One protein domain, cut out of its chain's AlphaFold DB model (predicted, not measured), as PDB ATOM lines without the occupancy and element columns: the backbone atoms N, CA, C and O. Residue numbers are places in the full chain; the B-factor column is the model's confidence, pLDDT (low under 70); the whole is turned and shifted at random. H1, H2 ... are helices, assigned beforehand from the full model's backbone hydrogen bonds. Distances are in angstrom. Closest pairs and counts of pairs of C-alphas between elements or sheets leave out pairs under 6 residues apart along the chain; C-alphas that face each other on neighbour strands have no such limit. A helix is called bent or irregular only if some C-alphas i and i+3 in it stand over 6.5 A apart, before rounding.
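This is residues 6 to 92 of the 442 residues of an uncharacterized protein of Streptococcus ovuberis (UniProt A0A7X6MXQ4). The helix H4 makes the middle of a small helical domain: the kinked H1 packs along it running the opposite way, and H3 crosses it steeply, so that H4 lies between H1 and H3. H5 packs on the early part of H1 with the one-turn H2 beside it, and the chain then leads out to the little H6, the element farthest from the mean of the C-alphas. The printed part has 87 residues with six named helices, H1 to H6 in chain order, and no named strand; the class is all helix. It is compact, with a radius of gyration of the C-alphas of 12.6 A, and spans 37 by 29 by 22 A.

Start at H1, residues 6 to 23, which has a kink of 89 degrees near residue 17 and is irregular, with C-alphas 17 and 20 standing 9.2 A apart. It touches H4, residues 57 to 71, at a shallow tilt of 28 degrees, opposite ways; the closest C-alphas, of Ala 20 and Thr 66, are 5.2 A apart. H1 touches H5, residues 74 to 83, with residues 8 to 12 alone, at a steep tilt of 58 degrees, the same way; look at the closest C-alphas, Tyr 8 and Lys 78, 7.0 A apart. H2, residues 29 to 32, touches H5, closest at the C-alphas of Lys 32 and Val 80, 6.0 A. H3, residues 35 to 47, touches H4 at a steep tilt of 66 degrees, opposite ways, closest at the C-alphas of Ala 37 and Ser 68, 4.7 A. The helix packing is mostly crossed, but only just: of 3 pairs that touch and have a tilt, 1 is shallow. H1 and H3 are apart. H6, residues 89 to 92, is near H1 but touches no helix. Every O i to N i+4 pair is within hydrogen-bond range in H3 and H4, against 12 of 14 in H1 and 2 of 6 in H5, where 4 of 7 O i to N i+3 pairs are; H2 and H6 are too short for an i+4 pair.

Find C-alpha 6 at (-46.899, -1.623, 21.214); from there H1 runs 17.1 A to C-alpha 23. H2 is short, and H3 covers 18.3 A. Find C-alpha 57 at (-49.613, 22.152, -1.139), where H4 begins its 20.8 A. H5 measures 15.0 A and is only just irregular: C-alphas 79 and 82 are 6.9 A apart. H6 ends at C-alpha 92, (-35.329, 1.730, 3.429).

The C-alphas farthest apart are those of Lys 6 and His 53, 39.8 A. The printed part has no cut and no long link; H3 to H4, with 9 residues between, is short, and the others are tight. The mean pLDDT of the printed part is 75.9; look for values under 70 at residue 7, residues 14 to 15, 17 to 24 and 86 to 92.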
ATOM      1  N   LYS A   6     -48.322  -1.889  21.444       70.94
ATOM      2  CA  LYS A   6     -46.899  -1.623  21.214       70.94
ATOM      3  C   LYS A   6     -46.663  -1.135  19.780       70.94
ATOM      4  O   LYS A   6     -45.930  -0.164  19.605       70.94
ATOM      5  N   ASP A   7     -47.362  -1.717  18.809       68.81
ATOM      6  CA  ASP A   7     -47.240  -1.380  17.386       68.81
ATOM      7  C   ASP A   7     -47.783   0.023  17.096       68.81
ATOM      8  O   ASP A   7     -47.113   0.826  16.454       68.81
ATOM      9  N   TYR A   8     -48.925   0.397  17.684       70.88
ATOM     10  CA  TYR A   8     -49.451   1.766  17.562       70.88
ATOM     11  C   TYR A   8     -48.518   2.823  18.166       70.88
ATOM     12  O   TYR A   8     -48.386   3.924  17.632       70.88
ATOM     13  N   LYS A   9     -47.857   2.518  19.289       74.25
ATOM     14  CA  LYS A   9     -46.879   3.443  19.883       74.25
ATOM     15  C   LYS A   9     -45.639   3.588  19.003       74.25
ATOM     16  O   LYS A   9     -45.156   4.707  18.854       74.25
ATOM     17  N   ALA A  10     -45.164   2.490  18.414       72.12
ATOM     18  CA  ALA A  10     -44.042   2.499  17.481       72.12
ATOM     19  C   ALA A  10     -44.374   3.288  16.203       72.12
ATOM     20  O   ALA A  10     -43.585   4.135  15.796       72.12
ATOM     21  N   LEU A  11     -45.571   3.100  15.636       70.75
ATOM     22  CA  LEU A  11     -46.030   3.831  14.452       70.75
ATOM     23  C   LEU A  11     -46.136   5.337  14.714       70.75
ATOM     24  O   LEU A  11     -45.628   6.141  13.935       70.75
ATOM     25  N   LYS A  12     -46.726   5.729  15.852       75.25
ATOM     26  CA  LYS A  12     -46.798   7.140  16.250       75.25
ATOM     27  C   LYS A  12     -45.403   7.744  16.396       75.25
ATOM     28  O   LYS A  12     -45.157   8.831  15.888       75.25
ATOM     29  N   GLN A  13     -44.477   7.038  17.047       74.88
ATOM     30  CA  GLN A  13     -43.081   7.478  17.152       74.88
ATOM     31  C   GLN A  13     -42.395   7.580  15.784       74.88
ATOM     32  O   GLN A  13     -41.637   8.524  15.575       74.88
ATOM     33  N   GLY A  14     -42.700   6.671  14.853       67.00
ATOM     34  CA  GLY A  14     -42.224   6.714  13.471       67.00
ATOM     35  C   GLY A  14     -42.639   7.996  12.750       67.00
ATOM     36  O   GLY A  14     -41.781   8.678  12.203       67.00
ATOM     37  N   VAL A  15     -43.913   8.395  12.837       67.50
ATOM     38  CA  VAL A  15     -44.391   9.657  12.232       67.50
ATOM     39  C   VAL A  15     -43.738  10.879  12.877       67.50
ATOM     40  O   VAL A  15     -43.384  11.830  12.187       67.50
ATOM     41  N   VAL A  16     -43.554  10.869  14.200       70.00
ATOM     42  CA  VAL A  16     -42.913  11.987  14.913       70.00
ATOM     43  C   VAL A  16     -41.437  12.133  14.533       70.00
ATOM     44  O   VAL A  16     -40.953  13.262  14.450       70.00
ATOM     45  N   ALA A  17     -40.732  11.020  14.314       65.44
ATOM     46  CA  ALA A  17     -39.305  11.008  14.001       65.44
ATOM     47  C   ALA A  17     -39.004  11.229  12.509       65.44
ATOM     48  O   ALA A  17     -38.089  11.981  12.188       65.44
ATOM     49  N   ASP A  18     -39.772  10.598  11.617       61.06
ATOM     50  CA  ASP A  18     -39.483  10.533  10.176       61.06
ATOM     51  C   ASP A  18     -40.436  11.410   9.334       61.06
ATOM     52  O   ASP A  18     -40.312  11.460   8.110       61.06
ATOM     53  N   THR A  19     -41.357  12.140   9.981       66.31
ATOM     54  CA  THR A  19     -42.462  12.915   9.379       66.31
ATOM     55  C   THR A  19     -43.430  12.064   8.548       66.31
ATOM     56  O   THR A  19     -43.169  10.909   8.210       66.31
ATOM     57  N   ALA A  20     -44.579  12.630   8.187       56.31
ATOM     58  CA  ALA A  20     -45.551  11.977   7.318       56.31
ATOM     59  C   ALA A  20     -45.007  11.707   5.898       56.31
ATOM     60  O   ALA A  20     -45.576  10.880   5.197       56.31
ATOM     61  N   ILE A  21     -43.883  12.327   5.503       56.34
ATOM     62  CA  ILE A  21     -43.160  12.014   4.257       56.34
ATOM     63  C   ILE A  21     -42.512  10.625   4.339       56.34
ATOM     64  O   ILE A  21     -42.604   9.848   3.397       56.34
ATOM     65  N   GLY A  22     -41.869  10.297   5.465       55.38
ATOM     66  CA  GLY A  22     -41.171   9.019   5.641       55.38
ATOM     67  C   GLY A  22     -42.084   7.845   5.995       55.38
ATOM     68  O   GLY A  22     -41.666   6.694   5.894       55.38
ATOM     69  N   VAL A  23     -43.311   8.135   6.431       65.75
ATOM     70  CA  VAL A  23     -44.319   7.135   6.808       65.75
ATOM     71  C   VAL A  23     -45.375   6.987   5.711       65.75
ATOM     72  O   VAL A  23     -45.739   5.871   5.380       65.75
ATOM     73  N   GLY A  24     -45.792   8.084   5.078       67.69
ATOM     74  CA  GLY A  24     -46.837   8.112   4.057       67.69
ATOM     75  C   GLY A  24     -48.251   8.000   4.645       67.69
ATOM     76  O   GLY A  24     -48.462   7.417   5.710       67.69
ATOM     77  N   PHE A  25     -49.245   8.550   3.942       77.06
ATOM     78  CA  PHE A  25     -50.656   8.463   4.333       77.06
ATOM     79  C   PHE A  25     -51.612   8.463   3.139       77.06
ATOM     80  O   PHE A  25     -51.304   9.004   2.077       77.06
ATOM     81  N   PHE A  26     -52.799   7.881   3.324       76.12
ATOM     82  CA  PHE A  26     -53.859   7.880   2.317       76.12
ATOM     83  C   PHE A  26     -54.525   9.255   2.172       76.12
ATOM     84  O   PHE A  26     -54.713   9.998   3.140       76.12
ATOM     85  N   ALA A  27     -54.956   9.574   0.949       70.88
ATOM     86  CA  ALA A  27     -55.705  10.791   0.673       70.88
ATOM     87  C   ALA A  27     -57.021  10.831   1.478       70.88
ATOM     88  O   ALA A  27     -57.803   9.884   1.456       70.88
ATOM     89  N   GLY A  28     -57.269  11.945   2.174       74.62
ATOM     90  CA  GLY A  28     -58.472  12.151   2.989       74.62
ATOM     91  C   GLY A  28     -58.273  11.893   4.484       74.62
ATOM     92  O   GLY A  28     -59.233  12.039   5.248       74.62
ATOM     93  N   ILE A  29     -57.045  11.567   4.916       82.88
ATOM     94  CA  ILE A  29     -56.680  11.415   6.332       82.88
ATOM     95  C   ILE A  29     -57.073  12.637   7.176       82.88
ATOM     96  O   ILE A  29     -57.462  12.477   8.328       82.88
ATOM     97  N   GLU A  30     -57.070  13.844   6.599       82.12
ATOM     98  CA  GLU A  30     -57.402  15.095   7.294       82.12
ATOM     99  C   GLU A  30     -58.809  15.063   7.890       82.12
ATOM    100  O   GLU A  30     -59.028  15.578   8.980       82.12
ATOM    101  N   SER A  31     -59.750  14.397   7.211       83.81
ATOM    102  CA  SER A  31     -61.142  14.249   7.664       83.81
ATOM    103  C   SER A  31     -61.302  13.339   8.886       83.81
ATOM    104  O   SER A  31     -62.383  13.267   9.472       83.81
ATOM    105  N   LYS A  32     -60.244  12.603   9.243       84.62
ATOM    106  CA  LYS A  32     -60.190  11.694  10.395       84.62
ATOM    107  C   LYS A  32     -59.373  12.263  11.547       84.62
ATOM    108  O   LYS A  32     -59.425  11.715  12.644       84.62
ATOM    109  N   ILE A  33     -58.644  13.355  11.321       87.94
ATOM    110  CA  ILE A  33     -57.886  14.034  12.365       87.94
ATOM    111  C   ILE A  33     -58.853  14.911  13.174       87.94
ATOM    112  O   ILE A  33     -59.597  15.695  12.588       87.94
ATOM    113  N   PRO A  34     -58.857  14.820  14.515       87.50
ATOM    114  CA  PRO A  34     -59.736  15.640  15.334       87.50
ATOM    115  C   PRO A  34     -59.341  17.124  15.284       87.50
ATOM    116  O   PRO A  34     -58.155  17.465  15.312       87.50
ATOM    117  N   ASP A  35     -60.341  18.009  15.306       87.00
ATOM    118  CA  ASP A  35     -60.177  19.463  15.138       87.00
ATOM    119  C   ASP A  35     -59.120  20.076  16.063       87.00
ATOM    120  O   ASP A  35     -58.344  20.933  15.647       87.00
ATOM    121  N   TYR A  36     -59.041  19.622  17.319       90.12
ATOM    122  CA  TYR A  36     -58.068  20.156  18.274       90.12
ATOM    123  C   TYR A  36     -56.617  19.906  17.828       90.12
ATOM    124  O   TYR A  36     -55.757  20.758  18.034       90.12
ATOM    125  N   ALA A  37     -56.342  18.766  17.190       88.88
ATOM    126  CA  ALA A  37     -55.008  18.406  16.725       88.88
ATOM    127  C   ALA A  37     -54.636  19.145  15.430       88.88
ATOM    128  O   ALA A  37     -53.471  19.488  15.230       88.88
ATOM    129  N   LEU A  38     -55.619  19.442  14.573       87.19
ATOM    130  CA  LEU A  38     -55.435  20.314  13.405       87.19
ATOM    131  C   LEU A  38     -55.131  21.754  13.833       87.19
ATOM    132  O   LEU A  38     -54.204  22.375  13.319       87.19
ATOM    133  N   ILE A  39     -55.875  22.276  14.811       88.19
ATOM    134  CA  ILE A  39     -55.698  23.645  15.313       88.19
ATOM    135  C   ILE A  39     -54.309  23.834  15.937       88.19
ATOM    136  O   ILE A  39     -53.658  24.846  15.676       88.19
ATOM    137  N   GLU A  40     -53.840  22.879  16.743       88.62
ATOM    138  CA  GLU A  40     -52.502  22.960  17.343       88.62
ATOM    139  C   GLU A  40     -51.388  22.794  16.295       88.62
ATOM    140  O   GLU A  40     -50.406  23.530  16.343       88.62
ATOM    141  N   ALA A  41     -51.575  21.941  15.282       88.56
ATOM    142  CA  ALA A  41     -50.643  21.826  14.158       88.56
ATOM    143  C   ALA A  41     -50.498  23.142  13.377       88.56
ATOM    144  O   ALA A  41     -49.386  23.606  13.131       88.56
ATOM    145  N   ILE A  42     -51.619  23.795  13.053       86.75
ATOM    146  CA  ILE A  42     -51.623  25.101  12.377       86.75
ATOM    147  C   ILE A  42     -50.922  26.159  13.239       86.75
ATOM    148  O   ILE A  42     -50.170  26.983  12.716       86.75
ATOM    149  N   ARG A  43     -51.136  26.137  14.560       86.31
ATOM    150  CA  ARG A  43     -50.494  27.074  15.492       86.31
ATOM    151  C   ARG A  43     -48.977  26.904  15.516       86.31
ATOM    152  O   ARG A  43     -48.264  27.908  15.489       86.31
ATOM    153  N   GLU A  44     -48.501  25.665  15.542       85.88
ATOM    154  CA  GLU A  44     -47.076  25.330  15.518       85.88
ATOM    155  C   GLU A  44     -46.433  25.749  14.186       85.88
ATOM    156  O   GLU A  44     -45.432  26.468  14.168       85.88
ATOM    157  N   MET A  45     -47.070  25.410  13.060       85.81
ATOM    158  CA  MET A  45     -46.609  25.787  11.717       85.81
ATOM    159  C   MET A  45     -46.546  27.310  11.527       85.81
ATOM    160  O   MET A  45     -45.599  27.822  10.926       85.81
ATOM    161  N   ALA A  46     -47.529  28.046  12.058       84.06
ATOM    162  CA  ALA A  46     -47.575  29.505  11.985       84.06
ATOM    163  C   ALA A  46     -46.528  30.173  12.891       84.06
ATOM    164  O   ALA A  46     -45.909  31.158  12.494       84.06
ATOM    165  N   THR A  47     -46.308  29.630  14.090       85.38
ATOM    166  CA  THR A  47     -45.362  30.180  15.073       85.38
ATOM    167  C   THR A  47     -43.917  30.005  14.611       85.38
ATOM    168  O   THR A  47     -43.096  30.901  14.803       85.38
ATOM    169  N   ASN A  48     -43.620  28.893  13.938       80.25
ATOM    170  CA  ASN A  48     -42.290  28.611  13.406       80.25
ATOM    171  C   ASN A  48     -42.065  29.139  11.975       80.25
ATOM    172  O   ASN A  48     -40.958  29.027  11.450       80.25
ATOM    173  N   GLY A  49     -43.089  29.726  11.344       78.44
ATOM    174  CA  GLY A  49     -42.982  30.330  10.013       78.44
ATOM    175  C   GLY A  49     -42.676  29.332   8.890       78.44
ATOM    176  O   GLY A  49     -42.004  29.692   7.927       78.44
ATOM    177  N   TRP A  50     -43.134  28.081   9.006       77.50
ATOM    178  CA  TRP A  50     -42.811  27.001   8.056       77.50
ATOM    179  C   TRP A  50     -43.562  27.086   6.719       77.50
ATOM    180  O   TRP A  50     -43.199  26.408   5.758       77.50
ATOM    181  N   ILE A  51     -44.596  27.927   6.641       77.81
ATOM    182  CA  ILE A  51     -45.437  28.091   5.452       77.81
ATOM    183  C   ILE A  51     -45.106  29.424   4.777       77.81
ATOM    184  O   ILE A  51     -45.246  30.487   5.385       77.81
ATOM    185  N   GLY A  52     -44.710  29.376   3.506       74.12
ATOM    186  CA  GLY A  52     -44.483  30.552   2.668       74.12
ATOM    187  C   GLY A  52     -44.981  30.343   1.238       74.12
ATOM    188  O   GLY A  52     -45.459  29.272   0.884       74.12
ATOM    189  N   HIS A  53     -44.836  31.361   0.385       70.31
ATOM    190  CA  HIS A  53     -45.327  31.334  -1.005       70.31
ATOM    191  C   HIS A  53     -44.694  30.257  -1.906       70.31
ATOM    192  O   HIS A  53     -45.193  30.030  -3.002       70.31
ATOM    193  N   GLN A  54     -43.589  29.639  -1.481       74.25
ATOM    194  CA  GLN A  54     -42.881  28.597  -2.234       74.25
ATOM    195  C   GLN A  54     -43.099  27.186  -1.671       74.25
ATOM    196  O   GLN A  54     -42.582  26.228  -2.240       74.25
ATOM    197  N   THR A  55     -43.834  27.040  -0.565       78.25
ATOM    198  CA  THR A  55     -44.133  25.727   0.014       78.25
ATOM    199  C   THR A  55     -45.250  25.080  -0.801       78.25
ATOM    200  O   THR A  55     -46.306  25.687  -0.971       78.25
ATOM    201  N   SER A  56     -45.026  23.873  -1.327       81.62
ATOM    202  CA  SER A  56     -46.046  23.187  -2.122       81.62
ATOM    203  C   SER A  56     -47.234  22.762  -1.254       81.62
ATOM    204  O   SER A  56     -47.074  22.482  -0.064       81.62
ATOM    205  N   ASP A  57     -48.424  22.647  -1.848       78.50
ATOM    206  CA  ASP A  57     -49.613  22.152  -1.139       78.50
ATOM    207  C   ASP A  57     -49.386  20.752  -0.542       78.50
ATOM    208  O   ASP A  57     -49.896  20.444   0.535       78.50
ATOM    209  N   GLY A  58     -48.571  19.918  -1.200       79.00
ATOM    210  CA  GLY A  58     -48.166  18.605  -0.695       79.00
ATOM    211  C   GLY A  58     -47.306  18.698   0.567       79.00
ATOM    212  O   GLY A  58     -47.564  17.991   1.540       79.00
ATOM    213  N   ASP A  59     -46.339  19.615   0.598       78.62
ATOM    214  CA  ASP A  59     -45.494  19.842   1.774       78.62
ATOM    215  C   ASP A  59     -46.300  20.416   2.941       78.62
ATOM    216  O   ASP A  59     -46.156  19.961   4.076       78.62
ATOM    217  N   ILE A  60     -47.207  21.360   2.662       82.62
ATOM    218  CA  ILE A  60     -48.130  21.916   3.662       82.62
ATOM    219  C   ILE A  60     -48.997  20.799   4.250       82.62
ATOM    220  O   ILE A  60     -49.137  20.698   5.469       82.62
ATOM    221  N   ARG A  61     -49.543  19.930   3.396       83.06
ATOM    222  CA  ARG A  61     -50.368  18.790   3.805       83.06
ATOM    223  C   ARG A  61     -49.581  17.793   4.659       83.06
ATOM    224  O   ARG A  61     -50.067  17.362   5.701       83.06
ATOM    225  N   ASN A  62     -48.345  17.485   4.277       82.56
ATOM    226  CA  ASN A  62     -47.457  16.605   5.041       82.56
ATOM    227  C   ASN A  62     -47.116  17.178   6.421       82.56
ATOM    228  O   ASN A  62     -47.159  16.454   7.421       82.56
ATOM    229  N   MET A  63     -46.797  18.471   6.494       84.12
ATOM    230  CA  MET A  63     -46.537  19.161   7.760       84.12
ATOM    231  C   MET A  63     -47.778  19.139   8.655       84.12
ATOM    232  O   MET A  63     -47.674  18.778   9.827       84.12
ATOM    233  N   LEU A  64     -48.952  19.430   8.088       86.12
ATOM    234  CA  LEU A  64     -50.221  19.423   8.809       86.12
ATOM    235  C   LEU A  64     -50.503  18.049   9.432       86.12
ATOM    236  O   LEU A  64     -50.735  17.956  10.634       86.12
ATOM    237  N   VAL A  65     -50.404  16.972   8.648       85.19
ATOM    238  CA  VAL A  65     -50.632  15.600   9.132       85.19
ATOM    239  C   VAL A  65     -49.600  15.201  10.195       85.19
ATOM    240  O   VAL A  65     -49.963  14.631  11.227       85.19
ATOM    241  N   THR A  66     -48.324  15.547   9.997       86.75
ATOM    242  CA  THR A  66     -47.239  15.236  10.948       86.75
ATOM    243  C   THR A  66     -47.456  15.910  12.302       86.75
ATOM    244  O   THR A  66     -47.409  15.251  13.345       86.75
ATOM    245  N   GLU A  67     -47.702  17.220  12.300       86.62
ATOM    246  CA  GLU A  67     -47.876  17.994  13.529       86.62
ATOM    247  C   GLU A  67     -49.196  17.656  14.226       86.62
ATOM    248  O   GLU A  67     -49.248  17.560  15.455       86.62
ATOM    249  N   SER A  68     -50.250  17.341  13.472       88.69
ATOM    250  CA  SER A  68     -51.494  16.856  14.064       88.69
ATOM    251  C   SER A  68     -51.319  15.506  14.754       88.69
ATOM    252  O   SER A  68     -51.860  15.295  15.840       88.69
ATOM    253  N   ILE A  69     -50.516  14.597  14.191       86.00
ATOM    254  CA  ILE A  69     -50.204  13.309  14.829       86.00
ATOM    255  C   ILE A  69     -49.366  13.492  16.103       86.00
ATOM    256  O   ILE A  69     -49.548  12.745  17.072       86.00
ATOM    257  N   LYS A  70     -48.503  14.512  16.162       84.56
ATOM    258  CA  LYS A  70     -47.796  14.892  17.397       84.56
ATOM    259  C   LYS A  70     -48.760  15.406  18.469       84.56
ATOM    260  O   LYS A  70     -48.654  14.985  19.621       84.56
ATOM    261  N   ALA A  71     -49.701  16.271  18.089       85.19
ATOM    262  CA  ALA A  71     -50.628  16.932  19.007       85.19
ATOM    263  C   ALA A  71     -51.788  16.038  19.494       85.19
ATOM    264  O   ALA A  71     -52.340  16.277  20.570       85.19
ATOM    265  N   MET A  72     -52.173  15.007  18.735       86.88
ATOM    266  CA  MET A  72     -53.297  14.138  19.108       86.88
ATOM    267  C   MET A  72     -52.975  13.217  20.289       86.88
ATOM    268  O   MET A  72     -51.830  12.810  20.506       86.88
ATOM    269  N   ASN A  73     -53.994  12.812  21.047       85.00
ATOM    270  CA  ASN A  73     -53.838  11.808  22.099       85.00
ATOM    271  C   ASN A  73     -53.710  10.379  21.513       85.00
ATOM    272  O   ASN A  73     -53.759  10.161  20.303       85.00
ATOM    273  N   PHE A  74     -53.446   9.381  22.360       78.50
ATOM    274  CA  PHE A  74     -53.231   8.000  21.900       78.50
ATOM    275  C   PHE A  74     -54.513   7.294  21.445       78.50
ATOM    276  O   PHE A  74     -54.437   6.396  20.612       78.50
ATOM    277  N   GLN A  75     -55.665   7.650  22.012       77.06
ATOM    278  CA  GLN A  75     -56.922   6.989  21.686       77.06
ATOM    279  C   GLN A  75     -57.404   7.424  20.299       77.06
ATOM    280  O   GLN A  75     -57.693   6.557  19.487       77.06
ATOM    281  N   ASP A  76     -57.330   8.720  20.000       82.00
ATOM    282  CA  ASP A  76     -57.692   9.271  18.688       82.00
ATOM    283  C   ASP A  76     -56.689   8.850  17.600       82.00
ATOM    284  O   ASP A  76     -57.055   8.617  16.452       82.00
ATOM    285  N   PHE A  77     -55.411   8.663  17.960       83.00
ATOM    286  CA  PHE A  77     -54.408   8.149  17.021       83.00
ATOM    287  C   PHE A  77     -54.754   6.752  16.492       83.00
ATOM    288  O   PHE A  77     -54.421   6.446  15.352       83.00
ATOM    289  N   LYS A  78     -55.429   5.897  17.274       78.06
ATOM    290  CA  LYS A  78     -55.820   4.560  16.796       78.06
ATOM    291  C   LYS A  78     -56.809   4.619  15.635       78.06
ATOM    292  O   LYS A  78     -56.777   3.721  14.800       78.06
ATOM    293  N   ASP A  79     -57.634   5.659  15.581       78.69
ATOM    294  CA  ASP A  79     -58.637   5.839  14.532       78.69
ATOM    295  C   ASP A  79     -58.012   6.415  13.248       78.69
ATOM    296  O   ASP A  79     -58.490   6.157  12.145       78.69
ATOM    297  N   VAL A  80     -56.896   7.139  13.388       80.00
ATOM    298  CA  VAL A  80     -56.118   7.721  12.279       80.00
ATOM    299  C   VAL A  80     -55.054   6.754  11.744       80.00
ATOM    300  O   VAL A  80     -54.752   6.758  10.556       80.00
ATOM    301  N   ALA A  81     -54.501   5.887  12.591       77.19
ATOM    302  CA  ALA A  81     -53.405   4.979  12.254       77.19
ATOM    303  C   ALA A  81     -53.632   4.061  11.032       77.19
ATOM    304  O   ALA A  81     -52.666   3.859  10.302       77.19
ATOM    305  N   PRO A  82     -54.845   3.538  10.742       78.00
ATOM    306  CA  PRO A  82     -55.098   2.758   9.525       78.00
ATOM    307  C   PRO A  82     -54.864   3.537   8.227       78.00
ATOM    308  O   PRO A  82     -54.746   2.935   7.166       78.00
ATOM    309  N   TYR A  83     -54.813   4.869   8.309       76.56
ATOM    310  CA  TYR A  83     -54.594   5.748   7.169       76.56
ATOM    311  C   TYR A  83     -53.109   6.071   6.938       76.56
ATOM    312  O   TYR A  83     -52.801   6.820   6.013       76.56
ATOM    313  N   LEU A  84     -52.197   5.529   7.755       76.88
ATOM    314  CA  LEU A  84     -50.747   5.664   7.608       76.88
ATOM    315  C   LEU A  84     -50.162   4.405   6.961       76.88
ATOM    316  O   LEU A  84     -50.508   3.291   7.355       76.88
ATOM    317  N   PHE A  85     -49.233   4.570   6.021       70.56
ATOM    318  CA  PHE A  85     -48.414   3.451   5.555       70.56
ATOM    319  C   PHE A  85     -47.296   3.212   6.580       70.56
ATOM    320  O   PHE A  85     -46.879   4.128   7.274       70.56
ATOM    321  N   SER A  86     -46.802   1.992   6.757       54.34
ATOM    322  CA  SER A  86     -45.609   1.771   7.581       54.34
ATOM    323  C   SER A  86     -44.606   0.967   6.779       54.34
ATOM    324  O   SER A  86     -44.781  -0.239   6.632       54.34
ATOM    325  N   TYR A  87     -43.559   1.625   6.284       47.50
ATOM    326  CA  TYR A  87     -42.380   0.950   5.744       47.50
ATOM    327  C   TYR A  87     -41.359   0.720   6.875       47.50
ATOM    328  O   TYR A  87     -40.868   1.699   7.462       47.50
ATOM    329  N   PRO A  88     -41.028  -0.541   7.225       47.03
ATOM    330  CA  PRO A  88     -39.963  -0.858   8.173       47.03
ATOM    331  C   PRO A  88     -38.646  -0.185   7.769       47.03
ATOM    332  O   PRO A  88     -38.263  -0.181   6.600       47.03
ATOM    333  N   ARG A  89     -37.939   0.405   8.743       40.28
ATOM    334  CA  ARG A  89     -36.658   1.099   8.507       40.28
ATOM    335  C   ARG A  89     -35.597   0.189   7.881       40.28
ATOM    336  O   ARG A  89     -34.743   0.714   7.174       40.28
ATOM    337  N   GLU A  90     -35.655  -1.123   8.117       44.41
ATOM    338  CA  GLU A  90     -34.700  -2.074   7.538       44.41
ATOM    339  C   GLU A  90     -34.811  -2.179   6.006       44.41
ATOM    340  O   GLU A  90     -33.789  -2.338   5.356       44.41
ATOM    341  N   GLN A  91     -35.997  -1.980   5.415       42.94
ATOM    342  CA  GLN A  91     -36.187  -2.021   3.953       42.94
ATOM    343  C   GLN A  91     -35.752  -0.715   3.259       42.94
ATOM    344  O   GLN A  91     -35.370  -0.720   2.097       42.94
ATOM    345  N   ARG A  92     -35.720   0.416   3.983       47.53
ATOM    346  CA  ARG A  92     -35.329   1.730   3.429       47.53
ATOM    347  C   ARG A  92     -33.822   1.921   3.238       47.53
ATOM    348  O   ARG A  92     -33.429   2.843   2.533       47.53
TER     349      ARG A  92